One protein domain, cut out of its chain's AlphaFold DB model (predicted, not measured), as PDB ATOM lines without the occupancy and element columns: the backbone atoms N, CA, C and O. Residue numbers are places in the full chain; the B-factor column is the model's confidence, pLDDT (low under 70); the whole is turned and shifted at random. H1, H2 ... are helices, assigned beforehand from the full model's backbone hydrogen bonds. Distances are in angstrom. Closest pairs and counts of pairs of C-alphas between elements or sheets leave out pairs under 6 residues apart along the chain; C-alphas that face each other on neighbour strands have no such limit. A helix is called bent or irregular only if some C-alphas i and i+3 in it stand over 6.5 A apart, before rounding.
ATOM      1  N   PRO A  66     227.894 301.312 244.457       56.16
ATOM      2  CA  PRO A  66     227.052 300.166 244.120       56.16
ATOM      3  C   PRO A  66     227.261 299.717 242.662       56.16
ATOM      4  O   PRO A  66     227.658 300.491 241.790       56.16
ATOM      5  N   SER A  67     227.033 298.427 242.415       53.44
ATOM      6  CA  SER A  67     227.353 297.720 241.172       53.44
ATOM      7  C   SER A  67     226.423 298.101 240.013       53.44
ATOM      8  O   SER A  67     225.445 297.408 239.729       53.44
ATOM      9  N   ASN A  68     226.743 299.189 239.316       57.25
ATOM     10  CA  ASN A  68     226.073 299.595 238.081       57.25
ATOM     11  C   ASN A  68     226.919 299.122 236.884       57.25
ATOM     12  O   ASN A  68     228.122 299.382 236.847       57.25
ATOM     13  N   VAL A  69     226.304 298.494 235.875       58.75
ATOM     14  CA  VAL A  69     226.994 297.874 234.717       58.75
ATOM     15  C   VAL A  69     227.917 298.854 233.961       58.75
ATOM     16  O   VAL A  69     229.017 298.477 233.573       58.75
ATOM     17  N   ALA A  70     227.552 300.137 233.865       59.38
ATOM     18  CA  ALA A  70     228.361 301.165 233.193       59.38
ATOM     19  C   ALA A  70     229.681 301.517 233.917       59.38
ATOM     20  O   ALA A  70     230.634 301.979 233.291       59.38
ATOM     21  N   ILE A  71     229.757 301.300 235.235       59.53
ATOM     22  CA  ILE A  71     230.971 301.559 236.026       59.53
ATOM     23  C   ILE A  71     231.945 300.382 235.881       59.53
ATOM     24  O   ILE A  71     233.156 300.590 235.875       59.53
ATOM     25  N   GLY A  72     231.433 299.161 235.685       61.25
ATOM     26  CA  GLY A  72     232.246 297.969 235.433       61.25
ATOM     27  C   GLY A  72     233.141 298.117 234.202       61.25
ATOM     28  O   GLY A  72     234.346 297.887 234.296       61.25
ATOM     29  N   ASP A  73     232.584 298.604 233.090       64.06
ATOM     30  CA  ASP A  73     233.334 298.838 231.849       64.06
ATOM     31  C   ASP A  73     234.397 299.935 232.010       64.06
ATOM     32  O   ASP A  73     235.529 299.788 231.544       64.06
ATOM     33  N   TRP A  74     234.078 301.004 232.746       64.56
ATOM     34  CA  TRP A  74     235.016 302.093 233.026       64.56
ATOM     35  C   TRP A  74     236.166 301.662 233.953       64.56
ATOM     36  O   TRP A  74     237.325 302.030 233.741       64.56
ATOM     37  N   VAL A  75     235.880 300.818 234.949       66.50
ATOM     38  CA  VAL A  75     236.890 300.213 235.833       66.50
ATOM     39  C   VAL A  75     237.781 299.240 235.061       66.50
ATOM     40  O   VAL A  75     238.999 299.242 235.252       66.50
ATOM     41  N   MET A  76     237.212 298.455 234.141       63.69
ATOM     42  CA  MET A  76     237.973 297.552 233.273       63.69
ATOM     43  C   MET A  76     238.900 298.314 232.317       63.69
ATOM     44  O   MET A  76     240.069 297.942 232.187       63.69
ATOM     45  N   GLN A  77     238.430 299.414 231.721       69.50
ATOM     46  CA  GLN A  77     239.259 300.301 230.896       69.50
ATOM     47  C   GLN A  77     240.375 300.966 231.714       69.50
ATOM     48  O   GLN A  77     241.532 300.976 231.293       69.50
ATOM     49  N   SER A  78     240.068 301.445 232.921       64.56
ATOM     50  CA  SER A  78     241.051 302.072 233.817       64.56
ATOM     51  C   SER A  78     242.137 301.085 234.265       64.56
ATOM     52  O   SER A  78     243.324 301.414 234.274       64.56
ATOM     53  N   ALA A  79     241.766 299.837 234.571       67.31
ATOM     54  CA  ALA A  79     242.715 298.782 234.927       67.31
ATOM     55  C   ALA A  79     243.633 298.385 233.754       67.31
ATOM     56  O   ALA A  79     244.812 298.083 233.964       67.31
ATOM     57  N   GLN A  80     243.124 298.403 232.518       68.75
ATOM     58  CA  GLN A  80     243.929 298.179 231.312       68.75
ATOM     59  C   GLN A  80     244.922 299.324 231.070       68.75
ATOM     60  O   GLN A  80     246.099 299.065 230.809       68.75
ATOM     61  N   LEU A  81     244.484 300.574 231.246       71.75
ATOM     62  CA  LEU A  81     245.329 301.768 231.137       71.75
ATOM     63  C   LEU A  81     246.496 301.724 232.138       71.75
ATOM     64  O   LEU A  81     247.642 302.004 231.789       71.75
ATOM     65  N   MET A  82     246.226 301.263 233.361       72.75
ATOM     66  CA  MET A  82     247.236 301.128 234.413       72.75
ATOM     67  C   MET A  82     248.277 300.041 234.131       72.75
ATOM     68  O   MET A  82     249.458 300.238 234.420       72.75
ATOM     69  N   ARG A  83     247.881 298.919 233.516       73.19
ATOM     70  CA  ARG A  83     248.846 297.907 233.048       73.19
ATOM     71  C   ARG A  83     249.725 298.448 231.923       73.19
ATOM     72  O   ARG A  83     250.933 298.227 231.952       73.19
ATOM     73  N   GLY A  84     249.145 299.193 230.981       73.94
ATOM     74  CA  GLY A  84     249.900 299.856 229.913       73.94
ATOM     75  C   GLY A  84     250.935 300.842 230.461       73.94
ATOM     76  O   GLY A  84     252.084 300.848 230.022       73.94
ATOM     77  N   LEU A  85     250.575 301.609 231.493       77.69
ATOM     78  CA  LEU A  85     251.480 302.565 232.132       77.69
ATOM     79  C   LEU A  85     252.687 301.882 232.802       77.69
ATOM     80  O   LEU A  85     253.818 302.342 232.647       77.69
ATOM     81  N   GLN A  86     252.473 300.751 233.486       80.94
ATOM     82  CA  GLN A  86     253.558 299.949 234.071       80.94
ATOM     83  C   GLN A  86     254.513 299.392 233.005       80.94
ATOM     84  O   GLN A  86     255.730 299.399 233.197       80.94
ATOM     85  N   GLN A  87     253.978 298.931 231.871       83.19
ATOM     86  CA  GLN A  87     254.785 298.442 230.749       83.19
ATOM     87  C   GLN A  87     255.623 299.566 230.125       83.19
ATOM     88  O   GLN A  87     256.823 299.386 229.925       83.19
ATOM     89  N   ILE A  88     255.029 300.740 229.882       79.88
ATOM     90  CA  ILE A  88     255.736 301.918 229.348       79.88
ATOM     91  C   ILE A  88     256.870 302.336 230.285       79.88
ATOM     92  O   ILE A  88     257.982 302.616 229.834       79.88
ATOM     93  N   PHE A  89     256.606 302.347 231.590       83.88
ATOM     94  CA  PHE A  89     257.600 302.692 232.597       83.88
ATOM     95  C   PHE A  89     258.789 301.727 232.582       83.88
ATOM     96  O   PHE A  89     259.937 302.169 232.532       83.88
ATOM     97  N   LEU A  90     258.524 300.417 232.552       85.69
ATOM     98  CA  LEU A  90     259.564 299.392 232.484       85.69
ATOM     99  C   LEU A  90     260.393 299.502 231.197       85.69
ATOM    100  O   LEU A  90     261.621 299.497 231.261       85.69
ATOM    101  N   VAL A  91     259.744 299.646 230.038       86.75
ATOM    102  CA  VAL A  91     260.438 299.827 228.751       86.75
ATOM    103  C   VAL A  91     261.321 301.074 228.793       86.75
ATOM    104  O   VAL A  91     262.483 301.012 228.402       86.75
ATOM    105  N   THR A  92     260.810 302.184 229.328       82.12
ATOM    106  CA  THR A  92     261.571 303.435 229.462       82.12
ATOM    107  C   THR A  92     262.794 303.253 230.361       82.12
ATOM    108  O   THR A  92     263.888 303.685 229.999       82.12
ATOM    109  N   ALA A  93     262.645 302.570 231.499       84.88
ATOM    110  CA  ALA A  93     263.758 302.267 232.394       84.88
ATOM    111  C   ALA A  93     264.843 301.430 231.694       84.88
ATOM    112  O   ALA A  93     266.027 301.758 231.773       84.88
ATOM    113  N   ILE A  94     264.439 300.387 230.958       88.94
ATOM    114  CA  ILE A  94     265.358 299.528 230.200       88.94
ATOM    115  C   ILE A  94     266.057 300.318 229.085       88.94
ATOM    116  O   ILE A  94     267.261 300.163 228.906       88.94
ATOM    117  N   VAL A  95     265.349 301.194 228.363       87.25
ATOM    118  CA  VAL A  95     265.941 302.052 227.321       87.25
ATOM    119  C   VAL A  95     266.995 302.990 227.912       87.25
ATOM    120  O   VAL A  95     268.078 303.110 227.346       87.25
ATOM    121  N   LEU A  96     266.714 303.630 229.052       82.62
ATOM    122  CA  LEU A  96     267.659 304.543 229.708       82.62
ATOM    123  C   LEU A  96     268.913 303.813 230.205       82.62
ATOM    124  O   LEU A  96     270.031 304.263 229.949       82.62
ATOM    125  N   LEU A  97     268.741 302.667 230.872       85.06
ATOM    126  CA  LEU A  97     269.860 301.835 231.325       85.06
ATOM    127  C   LEU A  97     270.667 301.290 230.141       85.06
ATOM    128  O   LEU A  97     271.896 301.381 230.122       85.06
ATOM    129  N   GLY A  98     269.974 300.779 229.124       85.56
ATOM    130  CA  GLY A  98     270.568 300.290 227.886       85.56
ATOM    131  C   GLY A  98     271.353 301.376 227.158       85.56
ATOM    132  O   GLY A  98     272.444 301.107 226.671       85.56
ATOM    133  N   PHE A  99     270.867 302.620 227.144       83.50
ATOM    134  CA  PHE A  99     271.591 303.752 226.569       83.50
ATOM    135  C   PHE A  99     272.915 304.030 227.286       83.50
ATOM    136  O   PHE A  99     273.936 304.188 226.618       83.50
ATOM    137  N   GLY A 100     272.942 304.023 228.622       76.69
ATOM    138  CA  GLY A 100     274.189 304.184 229.384       76.69
ATOM    139  C   GLY A 100     275.213 303.072 229.106       76.69
ATOM    140  O   GLY A 100     276.399 303.336 228.904       76.69
ATOM    141  N   LEU A 101     274.754 301.821 229.026       84.44
ATOM    142  CA  LEU A 101     275.621 300.675 228.729       84.44
ATOM    143  C   LEU A 101     276.123 300.689 227.279       84.44
ATOM    144  O   LEU A 101     277.314 300.502 227.029       84.44
ATOM    145  N   CYS A 102     275.236 300.943 226.319       85.12
ATOM    146  CA  CYS A 102     275.582 300.956 224.905       85.12
ATOM    147  C   CYS A 102     276.459 302.152 224.515       85.12
ATOM    148  O   CYS A 102     277.344 301.985 223.684       85.12
ATOM    149  N   SER A 103     276.268 303.331 225.118       74.62
ATOM    150  CA  SER A 103     277.158 304.488 224.909       74.62
ATOM    151  C   SER A 103     278.579 304.201 225.399       74.62
ATOM    152  O   SER A 103     279.541 304.424 224.665       74.62
ATOM    153  N   THR A 104     278.708 303.576 226.571       78.12
ATOM    154  CA  THR A 104     279.994 303.110 227.111       78.12
ATOM    155  C   THR A 104     280.668 302.090 226.182       78.12
ATOM    156  O   THR A 104     281.852 302.208 225.857       78.12
ATOM    157  N   LEU A 105     279.915 301.089 225.708       82.69
ATOM    158  CA  LEU A 105     280.426 300.093 224.758       82.69
ATOM    159  C   LEU A 105     280.813 300.723 223.417       82.69
ATOM    160  O   LEU A 105     281.854 300.369 222.868       82.69
ATOM    161  N   SER A 106     280.014 301.666 222.916       79.38
ATOM    162  CA  SER A 106     280.265 302.402 221.676       79.38
ATOM    163  C   SER A 106     281.580 303.176 221.750       79.38
ATOM    164  O   SER A 106     282.423 303.022 220.866       79.38
ATOM    165  N   ASN A 107     281.816 303.913 222.841       74.12
ATOM    166  CA  ASN A 107     283.054 304.668 223.030       74.12
ATOM    167  C   ASN A 107     284.275 303.740 223.096       74.12
ATOM    168  O   ASN A 107     285.269 303.926 222.392       74.12
ATOM    169  N   ARG A 108     284.182 302.664 223.886       78.69
ATOM    170  CA  ARG A 108     285.258 301.672 223.997       78.69
ATOM    171  C   ARG A 108     285.553 300.990 222.663       78.69
ATOM    172  O   ARG A 108     286.716 300.733 222.351       78.69
ATOM    173  N   GLN A 109     284.517 300.679 221.893       80.12
ATOM    174  CA  GLN A 109     284.656 300.053 220.588       80.12
ATOM    175  C   GLN A 109     285.252 301.025 219.564       80.12
ATOM    176  O   GLN A 109     286.157 300.629 218.837       80.12
ATOM    177  N   SER A 110     284.836 302.295 219.566       72.88
ATOM    178  CA  SER A 110     285.430 303.345 218.730       72.88
ATOM    179  C   SER A 110     286.919 303.523 219.031       72.88
ATOM    180  O   SER A 110     287.743 303.481 218.122       72.88
ATOM    181  N   ASN A 111     287.295 303.596 220.312       70.25
ATOM    182  CA  ASN A 111     288.695 303.699 220.726       70.25
ATOM    183  C   ASN A 111     289.513 302.461 220.328       70.25
ATOM    184  O   ASN A 111     290.662 302.588 219.913       70.25
ATOM    185  N   TRP A 112     288.931 301.259 220.415       72.81
ATOM    186  CA  TRP A 112     289.584 300.034 219.947       72.81
ATOM    187  C   TRP A 112     289.760 300.015 218.422       72.81
ATOM    188  O   TRP A 112     290.826 299.639 217.940       72.81
ATOM    189  N   GLU A 113     288.750 300.445 217.662       68.38
ATOM    190  CA  GLU A 113     288.819 300.572 216.203       68.38
ATOM    191  C   GLU A 113     289.894 301.584 215.789       68.38
ATOM    192  O   GLU A 113     290.738 301.264 214.954       68.38
ATOM    193  N   GLN A 114     289.943 302.750 216.436       63.53
ATOM    194  CA  GLN A 114     290.975 303.765 216.208       63.53
ATOM    195  C   GLN A 114     292.375 303.262 216.577       63.53
ATOM    196  O   GLN A 114     293.308 303.440 215.799       63.53
ATOM    197  N   ALA A 115     292.535 302.580 217.715       60.91
ATOM    198  CA  ALA A 115     293.812 301.987 218.108       60.91
ATOM    199  C   ALA A 115     294.256 300.887 217.131       60.91
ATOM    200  O   ALA A 115     295.435 300.791 216.804       60.91
ATOM    201  N   ARG A 116     293.320 300.085 216.609       63.25
ATOM    202  CA  ARG A 116     293.595 299.071 215.582       63.25
ATOM    203  C   ARG A 116     293.995 299.708 214.255       63.25
ATOM    204  O   ARG A 116     294.906 299.202 213.610       63.25
ATOM    205  N   VAL A 117     293.347 300.803 213.853       55.22
ATOM    206  CA  VAL A 117     293.756 301.598 212.685       55.22
ATOM    207  C   VAL A 117     295.136 302.200 212.920       55.22
ATOM    208  O   VAL A 117     295.957 302.123 212.024       55.22
ATOM    209  N   ALA A 118     295.430 302.732 214.106       50.62
ATOM    210  CA  ALA A 118     296.735 303.303 214.435       50.62
ATOM    211  C   ALA A 118     297.853 302.248 214.473       50.62
ATOM    212  O   ALA A 118     298.955 302.530 214.027       50.62
ATOM    213  N   GLN A 119     297.569 301.026 214.937       50.31
ATOM    214  CA  GLN A 119     298.505 299.892 214.895       50.31
ATOM    215  C   GLN A 119     298.693 299.325 213.479       50.31
ATOM    216  O   GLN A 119     299.771 298.848 213.150       50.31
ATOM    217  N   LYS A 120     297.647 299.358 212.641       44.72
ATOM    218  CA  LYS A 120     297.694 298.955 211.223       44.72
ATOM    219  C   LYS A 120     298.101 300.087 210.276       44.72
ATOM    220  O   LYS A 120     298.247 299.851 209.082       44.72
ATOM    221  N   THR A 340     285.647 301.477 209.984       52.50
ATOM    222  CA  THR A 340     285.500 301.996 211.349       52.50
ATOM    223  C   THR A 340     284.258 302.870 211.470       52.50
ATOM    224  O   THR A 340     284.078 303.795 210.680       52.50
ATOM    225  N   GLY A 341     283.409 302.594 212.463       62.81
ATOM    226  CA  GLY A 341     282.282 303.463 212.830       62.81
ATOM    227  C   GLY A 341     280.867 302.897 212.657       62.81
ATOM    228  O   GLY A 341     279.944 303.454 213.251       62.81
ATOM    229  N   THR A 342     280.650 301.786 211.940       71.69
ATOM    230  CA  THR A 342     279.296 301.195 211.813       71.69
ATOM    231  C   THR A 342     278.823 300.581 213.135       71.69
ATOM    232  O   THR A 342     277.699 300.834 213.571       71.69
ATOM    233  N   LEU A 343     279.685 299.815 213.812       77.06
ATOM    234  CA  LEU A 343     279.346 299.128 215.061       77.06
ATOM    235  C   LEU A 343     279.186 300.096 216.259       77.06
ATOM    236  O   LEU A 343     278.191 299.967 216.979       77.06
ATOM    237  N   PRO A 344     280.060 301.107 216.463       79.62
ATOM    238  CA  PRO A 344     279.830 302.147 217.468       79.62
ATOM    239  C   PRO A 344     278.515 302.915 217.258       79.62
ATOM    240  O   PRO A 344     277.784 303.159 218.222       79.62
ATOM    241  N   LEU A 345     278.179 303.256 216.009       77.44
ATOM    242  CA  LEU A 345     276.930 303.948 215.682       77.44
ATOM    243  C   LEU A 345     275.702 303.064 215.948       77.44
ATOM    244  O   LEU A 345     274.716 303.531 216.518       77.44
ATOM    245  N   LEU A 346     275.775 301.779 215.589       83.81
ATOM    246  CA  LEU A 346     274.725 300.803 215.876       83.81
ATOM    247  C   LEU A 346     274.462 300.685 217.381       83.81
ATOM    248  O   LEU A 346     273.308 300.677 217.799       83.81
ATOM    249  N   LEU A 347     275.517 300.622 218.200       85.25
ATOM    250  CA  LEU A 347     275.388 300.576 219.657       85.25
ATOM    251  C   LEU A 347     274.671 301.819 220.191       85.25
ATOM    252  O   LEU A 347     273.778 301.688 221.025       85.25
ATOM    253  N   LEU A 348     274.980 303.006 219.664       83.94
ATOM    254  CA  LEU A 348     274.295 304.237 220.062       83.94
ATOM    255  C   LEU A 348     272.797 304.217 219.713       83.94
ATOM    256  O   LEU A 348     271.979 304.722 220.481       83.94
ATOM    257  N   LEU A 349     272.430 303.607 218.580       84.06
ATOM    258  CA  LEU A 349     271.044 303.527 218.111       84.06
ATOM    259  C   LEU A 349     270.262 302.332 218.695       84.06
ATOM    260  O   LEU A 349     269.030 302.345 218.700       84.06
ATOM    261  N   ALA A 350     270.950 301.316 219.222       88.00
ATOM    262  CA  ALA A 350     270.351 300.079 219.724       88.00
ATOM    263  C   ALA A 350     269.242 300.281 220.781       88.00
ATOM    264  O   ALA A 350     268.220 299.603 220.672       88.00
ATOM    265  N   PRO A 351     269.344 301.213 221.752       88.44
ATOM    266  CA  PRO A 351     268.249 301.489 222.686       88.44
ATOM    267  C   PRO A 351     266.993 302.045 221.998       88.44
ATOM    268  O   PRO A 351     265.875 301.729 222.402       88.44
ATOM    269  N   GLY A 352     267.164 302.845 220.941       84.56
ATOM    270  CA  GLY A 352     266.056 303.351 220.128       84.56
ATOM    271  C   GLY A 352     265.386 302.237 219.323       84.56
ATOM    272  O   GLY A 352     264.159 302.130 219.328       84.56
ATOM    273  N   ILE A 353     266.187 301.359 218.709       87.81
ATOM    274  CA  ILE A 353     265.702 300.158 218.008       87.81
ATOM    275  C   ILE A 353     264.945 299.244 218.984       87.81
ATOM    276  O   ILE A 353     263.848 298.788 218.674       87.81
ATOM    277  N   PHE A 354     265.475 299.038 220.193       91.56
ATOM    278  CA  PHE A 354     264.801 298.281 221.245       91.56
ATOM    279  C   PHE A 354     263.449 298.894 221.625       91.56
ATOM    280  O   PHE A 354     262.454 298.176 221.705       91.56
ATOM    281  N   GLY A 355     263.393 300.214 221.831       86.19
ATOM    282  CA  GLY A 355     262.147 300.915 222.145       86.19
ATOM    283  C   GLY A 355     261.095 300.748 221.046       86.19
ATOM    284  O   GLY A 355     259.937 300.456 221.341       86.19
ATOM    285  N   TRP A 356     261.507 300.859 219.780       87.69
ATOM    286  CA  TRP A 356     260.636 300.619 218.627       87.69
ATOM    287  C   TRP A 356     260.127 299.174 218.570       87.69
ATOM    288  O   TRP A 356     258.926 298.935 218.444       87.69
ATOM    289  N   TRP A 357     261.025 298.204 218.728       91.88
ATOM    290  CA  TRP A 357     260.681 296.786 218.763       91.88
ATOM    291  C   TRP A 357     259.708 296.445 219.900       91.88
ATOM    292  O   TRP A 357     258.711 295.757 219.671       91.88
ATOM    293  N   MET A 358     259.950 296.964 221.108       90.50
ATOM    294  CA  MET A 358     259.060 296.780 222.258       90.50
ATOM    295  C   MET A 358     257.682 297.390 222.023       90.50
ATOM    296  O   MET A 358     256.682 296.779 222.396       90.50
ATOM    297  N   LEU A 359     257.611 298.557 221.382       84.88
ATOM    298  CA  LEU A 359     256.344 299.186 221.020       84.88
ATOM    299  C   LEU A 359     255.551 298.310 220.042       84.88
ATOM    300  O   LEU A 359     254.375 298.038 220.286       84.88
ATOM    301  N   LEU A 360     256.197 297.798 218.988       84.94
ATOM    302  CA  LEU A 360     255.554 296.884 218.038       84.94
ATOM    303  C   LEU A 360     255.055 295.610 218.716       84.94
ATOM    304  O   LEU A 360     253.942 295.163 218.435       84.94
ATOM    305  N   LEU A 361     255.849 295.042 219.623       86.94
ATOM    306  CA  LEU A 361     255.478 293.842 220.357       86.94
ATOM    307  C   LEU A 361     254.324 294.080 221.333       86.94
ATOM    308  O   LEU A 361     253.380 293.298 221.328       86.94
ATOM    309  N   CYS A 362     254.344 295.155 222.123       84.12
ATOM    310  CA  CYS A 362     253.266 295.455 223.071       84.12
ATOM    311  C   CYS A 362     251.939 295.775 222.362       84.12
ATOM    312  O   CYS A 362     250.876 295.436 222.875       84.12
ATOM    313  N   LEU A 363     251.986 296.380 221.167       82.31
ATOM    314  CA  LEU A 363     250.801 296.592 220.324       82.31
ATOM    315  C   LEU A 363     250.350 295.305 219.612       82.31
ATOM    316  O   LEU A 363     249.172 295.150 219.279       82.31
ATOM    317  N   SER A 364     251.275 294.371 219.373       80.69
ATOM    318  CA  SER A 364     251.003 293.136 218.635       80.69
ATOM    319  C   SER A 364     250.635 291.941 219.514       80.69
ATOM    320  O   SER A 364     250.010 290.994 219.038       80.69
ATOM    321  N   ILE A 365     250.998 291.911 220.787       83.81
ATOM    322  CA  ILE A 365     250.682 290.781 221.662       83.81
ATOM    323  C   ILE A 365     250.476 291.250 223.106       83.81
ATOM    324  O   ILE A 365     251.121 292.204 223.543       83.81
ATOM    325  N   PRO A 366     249.596 290.584 223.876       81.06
ATOM    326  CA  PRO A 366     249.424 290.885 225.291       81.06
ATOM    327  C   PRO A 366     250.664 290.432 226.079       81.06
ATOM    328  O   PRO A 366     250.790 289.267 226.448       81.06
ATOM    329  N   MET A 367     251.583 291.362 226.328       81.25
ATOM    330  CA  MET A 367     252.826 291.137 227.075       81.25
ATOM    331  C   MET A 367     252.615 291.197 228.592       81.25
ATOM    332  O   MET A 367     251.915 292.076 229.098       81.25
ATOM    333  N   ARG A 368     253.284 290.334 229.361       85.62
ATOM    334  CA  ARG A 368     253.473 290.541 230.808       85.62
ATOM    335  C   ARG A 368     254.764 291.323 231.059       85.62
ATOM    336  O   ARG A 368     255.657 291.350 230.219       85.62
ATOM    337  N   LEU A 369     254.904 291.927 232.244       83.88
ATOM    338  CA  LEU A 369     256.142 292.632 232.618       83.88
ATOM    339  C   LEU A 369     257.374 291.711 232.557       83.88
ATOM    340  O   LEU A 369     258.450 292.147 232.157       83.88
ATOM    341  N   GLN A 370     257.208 290.437 232.919       86.56
ATOM    342  CA  GLN A 370     258.279 289.443 232.854       86.56
ATOM    343  C   GLN A 370     258.755 289.205 231.414       86.56
ATOM    344  O   GLN A 370     259.958 289.123 231.182       86.56
ATOM    345  N   ASP A 371     257.834 289.160 230.451       88.31
ATOM    346  CA  ASP A 371     258.161 288.945 229.039       88.31
ATOM    347  C   ASP A 371     258.971 290.126 228.483       88.31
ATOM    348  O   ASP A 371     259.970 289.924 227.794       88.31
ATOM    349  N   ILE A 372     258.606 291.356 228.867       87.75
ATOM    350  CA  ILE A 372     259.339 292.584 228.515       87.75
ATOM    351  C   ILE A 372     260.756 292.560 229.099       87.75
ATOM    352  O   ILE A 372     261.718 292.880 228.401       87.75
ATOM    353  N   ALA A 373     260.906 292.158 230.364       89.31
ATOM    354  CA  ALA A 373     262.212 292.077 231.013       89.31
ATOM    355  C   ALA A 373     263.120 291.023 230.355       89.31
ATOM    356  O   ALA A 373     264.290 291.299 230.092       89.31
ATOM    357  N   ILE A 374     262.579 289.839 230.043       89.94
ATOM    358  CA  ILE A 374     263.312 288.762 229.362       89.94
ATOM    359  C   ILE A 374     263.714 289.196 227.947       89.94
ATOM    360  O   ILE A 374     264.866 289.011 227.554       89.94
ATOM    361  N   ALA A 375     262.797 289.808 227.196       89.50
ATOM    362  CA  ALA A 375     263.064 290.305 225.850       89.50
ATOM    363  C   ALA A 375     264.123 291.422 225.848       89.50
ATOM    364  O   ALA A 375     265.028 291.414 225.013       89.50
ATOM    365  N   GLY A 376     264.059 292.338 226.820       89.44
ATOM    366  CA  GLY A 376     265.087 293.352 227.059       89.44
ATOM    367  C   GLY A 376     266.451 292.743 227.339       89.44
ATOM    368  O   GLY A 376     267.421 293.058 226.649       89.44
ATOM    369  N   LEU A 377     266.525 291.818 228.297       91.31
ATOM    370  CA  LEU A 377     267.773 291.144 228.639       91.31
ATOM    371  C   LEU A 377     268.364 290.409 227.429       91.31
ATOM    372  O   LEU A 377     269.558 290.542 227.163       91.31
ATOM    373  N   ALA A 378     267.542 289.681 226.671       91.75
ATOM    374  CA  ALA A 378     267.981 288.952 225.486       91.75
ATOM    375  C   ALA A 378     268.522 289.884 224.393       91.75
ATOM    376  O   ALA A 378     269.584 289.614 223.832       91.75
ATOM    377  N   PHE A 379     267.845 291.005 224.128       92.50
ATOM    378  CA  PHE A 379     268.282 291.979 223.128       92.50
ATOM    379  C   PHE A 379     269.624 292.619 223.495       92.50
ATOM    380  O   PHE A 379     270.562 292.583 222.699       92.50
ATOM    381  N   PHE A 380     269.760 293.157 224.710       91.56
ATOM    382  CA  PHE A 380     271.002 293.822 225.121       91.56
ATOM    383  C   PHE A 380     272.158 292.835 225.328       91.56
ATOM    384  O   PHE A 380     273.298 293.162 225.000       91.56
ATOM    385  N   THR A 381     271.881 291.605 225.774       92.44
ATOM    386  CA  THR A 381     272.892 290.532 225.800       92.44
ATOM    387  C   THR A 381     273.320 290.153 224.383       92.44
ATOM    388  O   THR A 381     274.507 289.952 224.135       92.44
ATOM    389  N   GLY A 382     272.387 290.125 223.429       90.88
ATOM    390  CA  GLY A 382     272.677 289.943 222.009       90.88
ATOM    391  C   GLY A 382     273.570 291.048 221.442       90.88
ATOM    392  O   GLY A 382     274.555 290.749 220.771       90.88
ATOM    393  N   MET A 383     273.298 292.314 221.771       90.00
ATOM    394  CA  MET A 383     274.148 293.453 221.388       90.00
ATOM    395  C   MET A 383     275.545 293.380 222.018       90.00
ATOM    396  O   MET A 383     276.551 293.662 221.360       90.00
ATOM    397  N   PHE A 384     275.631 292.958 223.280       89.25
ATOM    398  CA  PHE A 384     276.908 292.712 223.945       89.25
ATOM    399  C   PHE A 384     277.687 291.598 223.235       89.25
ATOM    400  O   PHE A 384     278.837 291.804 222.850       89.25
ATOM    401  N   ALA A 385     277.050 290.454 222.974       88.38
ATOM    402  CA  ALA A 385     277.643 289.347 222.232       88.38
ATOM    403  C   ALA A 385     278.127 289.799 220.844       88.38
ATOM    404  O   ALA A 385     279.274 289.542 220.486       88.38
ATOM    405  N   LEU A 386     277.311 290.557 220.106       87.12
ATOM    406  CA  LEU A 386     277.674 291.123 218.808       87.12
ATOM    407  C   LEU A 386     278.949 291.977 218.882       87.12
ATOM    408  O   LEU A 386     279.810 291.880 218.011       87.12
ATOM    409  N   THR A 387     279.121 292.759 219.948       85.31
ATOM    410  CA  THR A 387     280.294 293.633 220.130       85.31
ATOM    411  C   THR A 387     281.593 292.846 220.326       85.31
ATOM    412  O   THR A 387     282.652 293.258 219.853       85.31
ATOM    413  N   TYR A 388     281.537 291.702 221.012       85.06
ATOM    414  CA  TYR A 388     282.729 290.896 221.294       85.06
ATOM    415  C   TYR A 388     283.000 289.838 220.225       85.06
ATOM    416  O   TYR A 388     284.150 289.669 219.822       85.06
ATOM    417  N   PHE A 389     281.972 289.156 219.722       83.31
ATOM    418  CA  PHE A 389     282.138 288.125 218.697       83.31
ATOM    419  C   PHE A 389     282.462 288.708 217.317       83.31
ATOM    420  O   PHE A 389     283.184 288.063 216.559       83.31
ATOM    421  N   SER A 390     282.047 289.945 217.013       77.25
ATOM    422  CA  SER A 390     282.471 290.647 215.784       77.25
ATOM    423  C   SER A 390     283.982 290.916 215.722       77.25
ATOM    424  O   SER A 390     284.523 291.219 214.664       77.25
ATOM    425  N   ARG A 391     284.708 290.762 216.838       76.31
ATOM    426  CA  ARG A 391     286.179 290.828 216.844       76.31
ATOM    427  C   ARG A 391     286.827 289.599 216.212       76.31
ATOM    428  O   ARG A 391     287.984 289.680 215.806       76.31
ATOM    429  N   ILE A 392     286.109 288.478 216.184       75.88
ATOM    430  CA  ILE A 392     286.619 287.163 215.784       75.88
ATOM    431  C   ILE A 392     285.964 286.704 214.474       75.88
ATOM    432  O   ILE A 392     286.620 286.050 213.668       75.88
ATOM    433  N   GLY A 393     284.696 287.052 214.246       72.75
ATOM    434  CA  GLY A 393     283.931 286.657 213.063       72.75
ATOM    435  C   GLY A 393     283.314 287.831 212.309       72.75
ATOM    436  O   GLY A 393     283.325 288.967 212.776       72.75
ATOM    437  N   ASP A 394     282.753 287.529 211.139       78.12
ATOM    438  CA  ASP A 394     281.998 288.491 210.336       78.12
ATOM    439  C   ASP A 394     280.712 288.932 211.062       78.12
ATOM    440  O   ASP A 394     280.023 288.125 211.700       78.12
ATOM    441  N   PHE A 395     280.375 290.220 210.946       81.62
ATOM    442  CA  PHE A 395     279.207 290.841 211.570       81.62
ATOM    443  C   PHE A 395     277.922 290.073 211.236       81.62
ATOM    444  O   PHE A 395     277.121 289.768 212.124       81.62
ATOM    445  N   VAL A 396     277.748 289.724 209.957       84.19
ATOM    446  CA  VAL A 396     276.546 289.058 209.436       84.19
ATOM    447  C   VAL A 396     276.349 287.698 210.101       84.19
ATOM    448  O   VAL A 396     275.236 287.368 210.513       84.19
ATOM    449  N   SER A 397     277.416 286.913 210.257       84.75
ATOM    450  CA  SER A 397     277.343 285.584 210.872       84.75
ATOM    451  C   SER A 397     276.961 285.658 212.349       84.75
ATOM    452  O   SER A 397     276.089 284.915 212.800       84.75
ATOM    453  N   VAL A 398     277.568 286.585 213.095       86.88
ATOM    454  CA  VAL A 398     277.287 286.762 214.526       86.88
ATOM    455  C   VAL A 398     275.851 287.243 214.742       86.88
ATOM    456  O   VAL A 398     275.125 286.674 215.560       86.88
ATOM    457  N   TRP A 399     275.406 288.241 213.971       90.56
ATOM    458  CA  TRP A 399     274.038 288.749 214.068       90.56
ATOM    459  C   TRP A 399     272.987 287.715 213.646       90.56
ATOM    460  O   TRP A 399     271.918 287.652 214.252       90.56
ATOM    461  N   SER A 400     273.297 286.845 212.679       90.50
ATOM    462  CA  SER A 400     272.419 285.726 212.302       90.50
ATOM    463  C   SER A 400     272.192 284.773 213.479       90.50
ATOM    464  O   SER A 400     271.055 284.391 213.756       90.50
ATOM    465  N   GLY A 401     273.252 284.445 214.229       90.31
ATOM    466  CA  GLY A 401     273.151 283.631 215.442       90.31
ATOM    467  C   GLY A 401     272.274 284.282 216.516       90.31
ATOM    468  O   GLY A 401     271.357 283.646 217.036       90.31
ATOM    469  N   VAL A 402     272.493 285.572 216.797       91.31
ATOM    470  CA  VAL A 402     271.666 286.338 217.752       91.31
ATOM    471  C   VAL A 402     270.206 286.410 217.292       91.31
ATOM    472  O   VAL A 402     269.294 286.239 218.100       91.31
ATOM    473  N   SER A 403     269.971 286.596 215.992       92.56
ATOM    474  CA  SER A 403     268.630 286.663 215.403       92.56
ATOM    475  C   SER A 403     267.857 285.359 215.588       92.56
ATOM    476  O   SER A 403     266.685 285.396 215.956       92.56
ATOM    477  N   ILE A 404     268.503 284.202 215.406       93.88
ATOM    478  CA  ILE A 404     267.877 282.892 215.647       93.88
ATOM    479  C   ILE A 404     267.459 282.758 217.115       93.88
ATOM    480  O   ILE A 404     266.335 282.345 217.396       93.88
ATOM    481  N   VAL A 405     268.326 283.153 218.052       92.81
ATOM    482  CA  VAL A 405     268.013 283.115 219.489       92.81
ATOM    483  C   VAL A 405     266.826 284.023 219.822       92.81
ATOM    484  O   VAL A 405     265.911 283.594 220.526       92.81
ATOM    485  N   LEU A 406     266.792 285.246 219.281       91.75
ATOM    486  CA  LEU A 406     265.669 286.170 219.468       91.75
ATOM    487  C   LEU A 406     264.363 285.607 218.893       91.75
ATOM    488  O   LEU A 406     263.327 285.682 219.551       91.75
ATOM    489  N   LEU A 407     264.398 284.996 217.706       93.06
ATOM    490  CA  LEU A 407     263.216 284.388 217.090       93.06
ATOM    491  C   LEU A 407     262.693 283.189 217.889       93.06
ATOM    492  O   LEU A 407     261.485 283.083 218.089       93.06
ATOM    493  N   LEU A 408     263.578 282.318 218.383       91.06
ATOM    494  CA  LEU A 408     263.200 281.187 219.237       91.06
ATOM    495  C   LEU A 408     262.571 281.656 220.552       91.06
ATOM    496  O   LEU A 408     261.570 281.094 221.000       91.06
ATOM    497  N   LEU A 409     263.134 282.706 221.152       90.06
ATOM    498  CA  LEU A 409     262.605 283.298 222.374       90.06
ATOM    499  C   LEU A 409     261.208 283.869 222.135       90.06
ATOM    500  O   LEU A 409     260.281 283.553 222.876       90.06
ATOM    501  N   VAL A 410     261.045 284.648 221.066       89.12
ATOM    502  CA  VAL A 410     259.779 285.301 220.726       89.12
ATOM    503  C   VAL A 410     258.698 284.299 220.305       89.12
ATOM    504  O   VAL A 410     257.533 284.462 220.665       89.12
ATOM    505  N   TRP A 411     259.072 283.209 219.633       87.75
ATOM    506  CA  TRP A 411     258.175 282.074 219.398       87.75
ATOM    507  C   TRP A 411     257.629 281.496 220.710       87.75
ATOM    508  O   TRP A 411     256.443 281.179 220.812       87.75
ATOM    509  N   GLY A 412     258.476 281.422 221.742       84.44
ATOM    510  CA  GLY A 412     258.108 280.984 223.087       84.44
ATOM    511  C   GLY A 412     257.038 281.845 223.768       84.44
ATOM    512  O   GLY A 412     256.277 281.306 224.571       84.44
ATOM    513  N   LEU A 413     256.907 283.132 223.416       81.81
ATOM    514  CA  LEU A 413     255.827 283.999 223.922       81.81
ATOM    515  C   LEU A 413     254.451 283.605 223.355       81.81
ATOM    516  O   LEU A 413     253.426 283.873 223.977       81.81
ATOM    517  N   GLY A 414     254.407 282.943 222.196       75.62
ATOM    518  CA  GLY A 414     253.178 282.476 221.550       75.62
ATOM    519  C   GLY A 414     252.724 281.078 221.977       75.62
ATOM    520  O   GLY A 414     251.955 280.443 221.250       75.62
ATOM    521  N   ARG A 415     253.213 280.554 223.112       71.62
ATOM    522  CA  ARG A 415     252.953 279.173 223.556       71.62
ATOM    523  C   ARG A 415     251.443 278.919 223.681       71.62
ATOM    524  O   ARG A 415     250.792 279.426 224.586       71.62
ATOM    525  N   GLY A 416     250.895 278.132 222.751       70.94
ATOM    526  CA  GLY A 416     249.475 277.759 222.706       70.94
ATOM    527  C   GLY A 416     248.641 278.441 221.614       70.94
ATOM    528  O   GLY A 416     247.515 278.013 221.389       70.94
ATOM    529  N   ASN A 417     249.166 279.442 220.893       81.38
ATOM    530  CA  ASN A 417     248.465 280.039 219.752       81.38
ATOM    531  C   ASN A 417     249.434 280.441 218.631       81.38
ATOM    532  O   ASN A 417     250.189 281.410 218.744       81.38
ATOM    533  N   LEU A 418     249.347 279.729 217.505       81.00
ATOM    534  CA  LEU A 418     250.190 279.945 216.329       81.00
ATOM    535  C   LEU A 418     250.075 281.377 215.783       81.00
ATOM    536  O   LEU A 418     251.061 281.938 215.316       81.00
ATOM    537  N   ARG A 419     248.907 282.018 215.914       78.75
ATOM    538  CA  ARG A 419     248.698 283.402 215.458       78.75
ATOM    539  C   ARG A 419     249.482 284.418 216.293       78.75
ATOM    540  O   ARG A 419     250.000 285.389 215.743       78.75
ATOM    541  N   ILE A 420     249.593 284.192 217.605       81.00
ATOM    542  CA  ILE A 420     250.358 285.055 218.522       81.00
ATOM    543  C   ILE A 420     251.852 284.886 218.238       81.00
ATOM    544  O   ILE A 420     252.572 285.877 218.143       81.00
ATOM    545  N   ALA A 421     252.297 283.646 218.008       85.31
ATOM    546  CA  ALA A 421     253.683 283.349 217.657       85.31
ATOM    547  C   ALA A 421     254.102 284.020 216.334       85.31
ATOM    548  O   ALA A 421     255.152 284.657 216.269       85.31
ATOM    549  N   VAL A 422     253.253 283.958 215.300       86.50
ATOM    550  CA  VAL A 422     253.501 284.619 214.005       86.50
ATOM    551  C   VAL A 422     253.560 286.140 214.154       86.50
ATOM    552  O   VAL A 422     254.482 286.769 213.638       86.50
ATOM    553  N   ALA A 423     252.625 286.742 214.898       84.75
ATOM    554  CA  ALA A 423     252.631 288.186 215.126       84.75
ATOM    555  C   ALA A 423     253.907 288.653 215.842       84.75
ATOM    556  O   ALA A 423     254.467 289.703 215.515       84.75
ATOM    557  N   ALA A 424     254.384 287.853 216.791       87.50
ATOM    558  CA  ALA A 424     255.589 288.136 217.542       87.50
ATOM    559  C   ALA A 424     256.856 287.976 216.669       87.50
ATOM    560  O   ALA A 424     257.734 288.845 216.706       87.50
ATOM    561  N   ILE A 425     256.917 286.950 215.806       89.69
ATOM    562  CA  ILE A 425     257.987 286.788 214.803       89.69
ATOM    563  C   ILE A 425     258.046 287.996 213.871       89.69
ATOM    564  O   ILE A 425     259.113 288.588 213.720       89.69
ATOM    565  N   ILE A 426     256.919 288.383 213.264       88.50
ATOM    566  CA  ILE A 426     256.883 289.492 212.302       88.50
ATOM    567  C   ILE A 426     257.309 290.792 212.991       88.50
ATOM    568  O   ILE A 426     258.185 291.495 212.493       88.50
ATOM    569  N   SER A 427     256.793 291.062 214.193       87.38
ATOM    570  CA  SER A 427     257.189 292.239 214.979       87.38
ATOM    571  C   SER A 427     258.688 292.256 215.296       87.38
ATOM    572  O   SER A 427     259.300 293.319 215.328       87.38
ATOM    573  N   THR A 428     259.305 291.090 215.489       90.50
ATOM    574  CA  THR A 428     260.741 290.966 215.794       90.50
ATOM    575  C   THR A 428     261.619 291.074 214.559       90.50
ATOM    576  O   THR A 428     262.664 291.726 214.606       90.50
ATOM    577  N   LEU A 429     261.173 290.516 213.433       91.12
ATOM    578  CA  LEU A 429     261.844 290.682 212.150       91.12
ATOM    579  C   LEU A 429     261.928 292.159 211.770       91.12
ATOM    580  O   LEU A 429     263.009 292.663 211.482       91.12
ATOM    581  N   VAL A 430     260.798 292.859 211.827       89.81
ATOM    582  CA  VAL A 430     260.701 294.248 211.371       89.81
ATOM    583  C   VAL A 430     261.208 295.232 212.428       89.81
ATOM    584  O   VAL A 430     261.840 296.227 212.088       89.81
ATOM    585  N   GLY A 431     260.978 294.952 213.711       85.25
ATOM    586  CA  GLY A 431     261.332 295.855 214.805       85.25
ATOM    587  C   GLY A 431     262.787 295.782 215.262       85.25
ATOM    588  O   GLY A 431     263.315 296.798 215.702       85.25
ATOM    589  N   ALA A 432     263.440 294.618 215.159       89.31
ATOM    590  CA  ALA A 432     264.787 294.410 215.699       89.31
ATOM    591  C   ALA A 432     265.777 293.851 214.666       89.31
ATOM    592  O   ALA A 432     266.861 294.403 214.495       89.31
ATOM    593  N   ILE A 433     265.415 292.785 213.947       91.38
ATOM    594  CA  ILE A 433     266.363 292.043 213.098       91.38
ATOM    595  C   ILE A 433     266.742 292.830 211.837       91.38
ATOM    596  O   ILE A 433     267.926 293.074 211.600       91.38
ATOM    597  N   LEU A 434     265.755 293.259 211.043       89.88
ATOM    598  CA  LEU A 434     265.972 294.004 209.798       89.88
ATOM    599  C   LEU A 434     266.629 295.376 210.016       89.88
ATOM    600  O   LEU A 434     267.556 295.688 209.265       89.88
ATOM    601  N   PRO A 435     266.236 296.188 211.025       88.00
ATOM    602  CA  PRO A 435     266.931 297.434 211.326       88.00
ATOM    603  C   PRO A 435     268.422 297.223 211.552       88.00
ATOM    604  O   PRO A 435     269.224 297.982 211.022       88.00
ATOM    605  N   ILE A 436     268.810 296.163 212.262       87.25
ATOM    606  CA  ILE A 436     270.218 295.882 212.553       87.25
ATOM    607  C   ILE A 436     270.949 295.337 211.311       87.25
ATOM    608  O   ILE A 436     272.069 295.765 211.037       87.25
ATOM    609  N   TYR A 437     270.307 294.505 210.480       86.38
ATOM    610  CA  TYR A 437     270.870 294.080 209.184       86.38
ATOM    611  C   TYR A 437     271.058 295.231 208.188       86.38
ATOM    612  O   TYR A 437     271.967 295.184 207.356       86.38
ATOM    613  N   SER A 438     270.232 296.279 208.263       80.88
ATOM    614  CA  SER A 438     270.356 297.440 207.372       80.88
ATOM    615  C   SER A 438     271.715 298.136 207.497       80.88
ATOM    616  O   SER A 438     272.242 298.647 206.505       80.88
ATOM    617  N   PHE A 439     272.332 298.072 208.684       76.44
ATOM    618  CA  PHE A 439     273.670 298.605 208.926       76.44
ATOM    619  C   PHE A 439     274.757 297.810 208.193       76.44
ATOM    620  O   PHE A 439     275.720 298.419 207.738       76.44
ATOM    621  N   SER A 440     274.583 296.496 207.990       73.44
ATOM    622  CA  SER A 440     275.526 295.673 207.214       73.44
ATOM    623  C   SER A 440     275.453 295.968 205.719       73.44
ATOM    624  O   SER A 440     276.473 296.101 205.050       73.44
ATOM    625  N   ILE A 441     274.237 296.092 205.176       68.25
ATOM    626  CA  ILE A 441     274.034 296.345 203.739       68.25
ATOM    627  C   ILE A 441     274.660 297.684 203.356       68.25
ATOM    628  O   ILE A 441     275.366 297.795 202.356       68.25
ATOM    629  N   ALA A 442     274.460 298.692 204.194       60.28
ATOM    630  CA  ALA A 442     275.005 300.011 203.953       60.28
ATOM    631  C   ALA A 442     276.479 300.185 204.343       60.28
ATOM    632  O   ALA A 442     277.008 301.294 204.268       60.28
ATOM    633  N   GLU A 443     277.133 299.134 204.820       60.47
ATOM    634  CA  GLU A 443     278.590 299.054 204.849       60.47
ATOM    635  C   GLU A 443     279.121 298.548 203.499       60.47
ATOM    636  O   GLU A 443     280.121 299.054 202.997       60.47
ATOM    637  N   ALA A 444     278.408 297.618 202.854       57.00
ATOM    638  CA  ALA A 444     278.772 297.099 201.536       57.00
ATOM    639  C   ALA A 444     278.583 298.133 200.409       57.00
ATOM    640  O   ALA A 444     279.386 298.197 199.475       57.00
ATOM    641  N   THR A 445     277.541 298.962 200.489       53.53
ATOM    642  CA  THR A 445     277.311 300.080 199.567       53.53
ATOM    643  C   THR A 445     277.754 301.373 200.241       53.53
ATOM    644  O   THR A 445     277.039 301.879 201.098       53.53
ATOM    645  N   SER A 446     278.917 301.909 199.856       50.56
ATOM    646  CA  SER A 446     279.557 303.149 200.352       50.56
ATOM    647  C   SER A 446     278.732 304.448 200.162       50.56
ATOM    648  O   SER A 446     279.291 305.541 200.074       50.56
ATOM    649  N   ASP A 447     277.410 304.349 200.067       54.66
ATOM    650  CA  ASP A 447     276.475 305.444 199.866       54.66
ATOM    651  C   ASP A 447     275.594 305.623 201.112       54.66
ATOM    652  O   ASP A 447     274.734 304.797 201.439       54.66
ATOM    653  N   SER A 448     275.811 306.742 201.805       55.06
ATOM    654  CA  SER A 448     275.055 307.157 202.990       55.06
ATOM    655  C   SER A 448     273.536 307.240 202.764       55.06
ATOM    656  O   SER A 448     272.776 307.020 203.710       55.06
ATOM    657  N   GLY A 449     273.080 307.468 201.524       60.31
ATOM    658  CA  GLY A 449     271.653 307.543 201.192       60.31
ATOM    659  C   GLY A 449     270.913 306.211 201.357       60.31
ATOM    660  O   GLY A 449     269.738 306.187 201.729       60.31
ATOM    661  N   THR A 450     271.614 305.088 201.183       65.88
ATOM    662  CA  THR A 450     271.005 303.748 201.223       65.88
ATOM    663  C   THR A 450     270.521 303.378 202.632       65.88
ATOM    664  O   THR A 450     269.491 302.720 202.780       65.88
ATOM    665  N   ARG A 451     271.192 303.869 203.691       67.56
ATOM    666  CA  ARG A 451     270.806 303.631 205.104       67.56
ATOM    667  C   ARG A 451     269.420 304.172 205.410       67.56
ATOM    668  O   ARG A 451     268.566 303.453 205.927       67.56
ATOM    669  N   GLY A 452     269.203 305.441 205.070       66.25
ATOM    670  CA  GLY A 452     267.940 306.127 205.319       66.25
ATOM    671  C   GLY A 452     266.787 305.490 204.550       66.25
ATOM    672  O   GLY A 452     265.703 305.320 205.107       66.25
ATOM    673  N   MET A 453     267.028 305.068 203.304       74.25
ATOM    674  CA  MET A 453     266.014 304.403 202.481       74.25
ATOM    675  C   MET A 453     265.595 303.046 203.054       74.25
ATOM    676  O   MET A 453     264.398 302.792 203.188       74.25
ATOM    677  N   VAL A 454     266.551 302.194 203.446       79.69
ATOM    678  CA  VAL A 454     266.237 300.873 204.018       79.69
ATOM    679  C   VAL A 454     265.511 301.017 205.358       79.69
ATOM    680  O   VAL A 454     264.493 300.360 205.571       79.69
ATOM    681  N   LEU A 455     265.962 301.920 206.236       77.31
ATOM    682  CA  LEU A 455     265.274 302.190 207.506       77.31
ATOM    683  C   LEU A 455     263.858 302.743 207.292       77.31
ATOM    684  O   LEU A 455     262.933 302.327 207.989       77.31
ATOM    685  N   SER A 456     263.661 303.612 206.298       73.25
ATOM    686  CA  SER A 456     262.333 304.132 205.939       73.25
ATOM    687  C   SER A 456     261.415 303.031 205.407       73.25
ATOM    688  O   SER A 456     260.247 302.966 205.787       73.25
ATOM    689  N   ALA A 457     261.936 302.122 204.580       80.00
ATOM    690  CA  ALA A 457     261.183 300.971 204.090       80.00
ATOM    691  C   ALA A 457     260.764 300.033 205.236       80.00
ATOM    692  O   ALA A 457     259.619 299.588 205.280       80.00
ATOM    693  N   ILE A 458     261.653 299.783 206.205       84.62
ATOM    694  CA  ILE A 458     261.346 298.976 207.396       84.62
ATOM    695  C   ILE A 458     260.292 299.665 208.280       84.62
ATOM    696  O   ILE A 458     259.378 299.008 208.787       84.62
ATOM    697  N   ALA A 459     260.370 300.989 208.436       76.56
ATOM    698  CA  ALA A 459     259.366 301.763 209.162       76.56
ATOM    699  C   ALA A 459     257.989 301.692 208.476       76.56
ATOM    700  O   ALA A 459     256.987 301.424 209.139       76.56
ATOM    701  N   LEU A 460     257.935 301.836 207.147       78.25
ATOM    702  CA  LEU A 460     256.700 301.666 206.373       78.25
ATOM    703  C   LEU A 460     256.122 300.258 206.529       78.25
ATOM    704  O   LEU A 460     254.921 300.108 206.737       78.25
ATOM    705  N   LEU A 461     256.973 299.231 206.496       84.19
ATOM    706  CA  LEU A 461     256.555 297.843 206.672       84.19
ATOM    707  C   LEU A 461     256.016 297.587 208.092       84.19
ATOM    708  O   LEU A 461     255.032 296.870 208.257       84.19
ATOM    709  N   SER A 462     256.590 298.245 209.104       80.94
ATOM    710  CA  SER A 462     256.096 298.209 210.490       80.94
ATOM    711  C   SER A 462     254.693 298.811 210.614       80.94
ATOM    712  O   SER A 462     253.813 298.224 211.244       80.94
ATOM    713  N   VAL A 463     254.472 299.978 209.997       76.81
ATOM    714  CA  VAL A 463     253.168 300.658 210.001       76.81
ATOM    715  C   VAL A 463     252.144 299.843 209.222       76.81
ATOM    716  O   VAL A 463     251.046 299.609 209.719       76.81
ATOM    717  N   PHE A 464     252.513 299.347 208.039       83.69
ATOM    718  CA  PHE A 464     251.658 298.484 207.232       83.69
ATOM    719  C   PHE A 464     251.233 297.230 208.003       83.69
ATOM    720  O   PHE A 464     250.059 296.875 207.985       83.69
ATOM    721  N   TRP A 465     252.154 296.600 208.739       84.56
ATOM    722  CA  TRP A 465     251.840 295.462 209.602       84.56
ATOM    723  C   TRP A 465     250.807 295.810 210.682       84.56
ATOM    724  O   TRP A 465     249.820 295.090 210.836       84.56
ATOM    725  N   LEU A 466     250.991 296.920 211.405       77.31
ATOM    726  CA  LEU A 466     250.033 297.363 212.425       77.31
ATOM    727  C   LEU A 466     248.657 297.686 211.824       77.31
ATOM    728  O   LEU A 466     247.638 297.328 212.411       77.31
ATOM    729  N   VAL A 467     248.620 298.320 210.649       76.00
ATOM    730  CA  VAL A 467     247.376 298.639 209.932       76.00
ATOM    731  C   VAL A 467     246.679 297.368 209.460       76.00
ATOM    732  O   VAL A 467     245.491 297.211 209.719       76.00
ATOM    733  N   ALA A 468     247.397 296.439 208.828       78.94
ATOM    734  CA  ALA A 468     246.841 295.160 208.393       78.94
ATOM    735  C   ALA A 468     246.282 294.377 209.588       78.94
ATOM    736  O   ALA A 468     245.161 293.880 209.549       78.94
ATOM    737  N   ARG A 469     247.023 294.338 210.695       74.88
ATOM    738  CA  ARG A 469     246.555 293.729 211.939       74.88
ATOM    739  C   ARG A 469     245.259 294.373 212.448       74.88
ATOM    740  O   ARG A 469     244.351 293.644 212.834       74.88
ATOM    741  N   ASN A 470     245.191 295.705 212.476       74.31
ATOM    742  CA  ASN A 470     244.031 296.443 212.976       74.31
ATOM    743  C   ASN A 470     242.811 296.318 212.046       74.31
ATOM    744  O   ASN A 470     241.685 296.240 212.515       74.31
ATOM    745  N   TRP A 471     243.034 296.286 210.731       69.88
ATOM    746  CA  TRP A 471     241.972 296.262 209.724       69.88
ATOM    747  C   TRP A 471     241.345 294.879 209.546       69.88
ATOM    748  O   TRP A 471     240.133 294.765 209.397       69.88
ATOM    749  N   TYR A 472     242.152 293.816 209.561       65.81
ATOM    750  CA  TYR A 472     241.652 292.451 209.365       65.81
ATOM    751  C   TYR A 472     240.998 291.851 210.624       65.81
ATOM    752  O   TYR A 472     240.654 290.671 210.608       65.81
ATOM    753  N   ASP A 473     240.835 292.646 211.693       59.31
ATOM    754  CA  ASP A 473     240.156 292.312 212.959       59.31
ATOM    755  C   ASP A 473     240.479 290.887 213.454       59.31
ATOM    756  O   ASP A 473     239.635 290.141 213.952       59.31
TER     757      ASP A 473
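AT A GLANCE: This is residues 66 to 120 and 340 to 473 of the 537 residues of an uncharacterized protein of Chamaesiphon polymorphus CCALA 037 (UniProt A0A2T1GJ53). A bundle of helices lies along one long helix, H1, which runs the length of the model; residues 66 to 82, of which 69 to 82 belong to H1, stick out past the bundle. H2, H3, H4 and the bent H5 stand round a common core, H2 across from H4 and H3 across from H5; H1 covers the side made by H2 and H3, and H6 packs on the far side, chiefly on H5. The printed part has 189 residues with six named helices, H1 to H6 in order, and no named strand: the class is all helix. It is only just compact, close to loose, with a radius of gyration of the C-alphas of 19.1 A, and its outline is a rod of 77 by 31 by 30 A.

HOW THE PARTS SIT: H1, residues 69 to 120, touches the hub H2, residues 342 to 364, with residues 91 to 110 alone; the closest C-alphas, those of Ser 106 and Pro 344, are 4.2 A apart, at a shallow tilt of 14 degrees, opposite ways. H2 is irregular, with C-alphas 348 and 351 7.1 A apart, and has a kink of 50 degrees near residue 349. H3, residues 369 to 389, forms a hairpin with H2, closest at the C-alphas of Leu 347 and Met 383, 7.4 A apart. H1 touches H3 with residues 86 to 109 alone, the same way at a shallow tilt of 10 degrees; the closest C-alphas, those of Gln 87 and Leu 369, are 6.3 A apart. H4, residues 395 to 413, forms a hairpin with H3, closest at the C-alphas of Gly 382 and Val 402, 5.7 A apart. H4 is apart from H1 and from H2. H5, residues 418 to 444, was assigned as one helix by its hydrogen bonds but is bent: C-alphas 431 and 434 are 7.1 A apart, and its arms H5a, residues 418 to 431, and H5b, residues 434 to 444, stand at a tilt of 37 degrees, only just steep. H5a forms a hairpin with H4, whose residues 406 to 413 alone touch it, and the C-alphas of Trp 411 and Ala 421 are closest at 5.0 A. H5a touches H2, closest at the C-alphas of Trp 357 and Gly 431, 4.1 A apart. H6, residues 448 to 471, forms a hairpin with H5b, closest at the C-alphas of Ala 442 and Arg 451, 5.7 A apart. In H3, H4 and H5a every O i to N i+4 pair is within hydrogen-bond range; in H1 it is 46 of 48, in H2 17 of 19, in H5b 5 of 7 and in H6 19 of 20.

IN THESE COORDINATES: H1 begins at C-alpha 69, (226.994, 297.874, 234.717), and measures 74.5 A from first to last C-alpha. H2 measures 30.2 A, H3 29.8 A and H4 27.3 A, while arms H5a and H5b measure 19.5 A and 15.5 A. C-alpha 342, where H2 begins, is at (279.296, 301.195, 211.813). H6 measures 35.5 A and ends at C-alpha 471, (241.972, 296.262, 209.724).

THE WHOLE: The two C-alphas farthest apart, those of Pro 66 and Lys 120, are 77.9 A apart. Residues 121 to 339 are not printed, and C-alphas 120 and 340 are 12.6 A apart across the cut. The links printed whole, from H2 to H3 through H5 to H6, are tight. The mean pLDDT of the printed part is 78.7; it is under 70 at residues 66 to 80, 113 to 120, 340 to 341, 441 to 452 and 471 to 473.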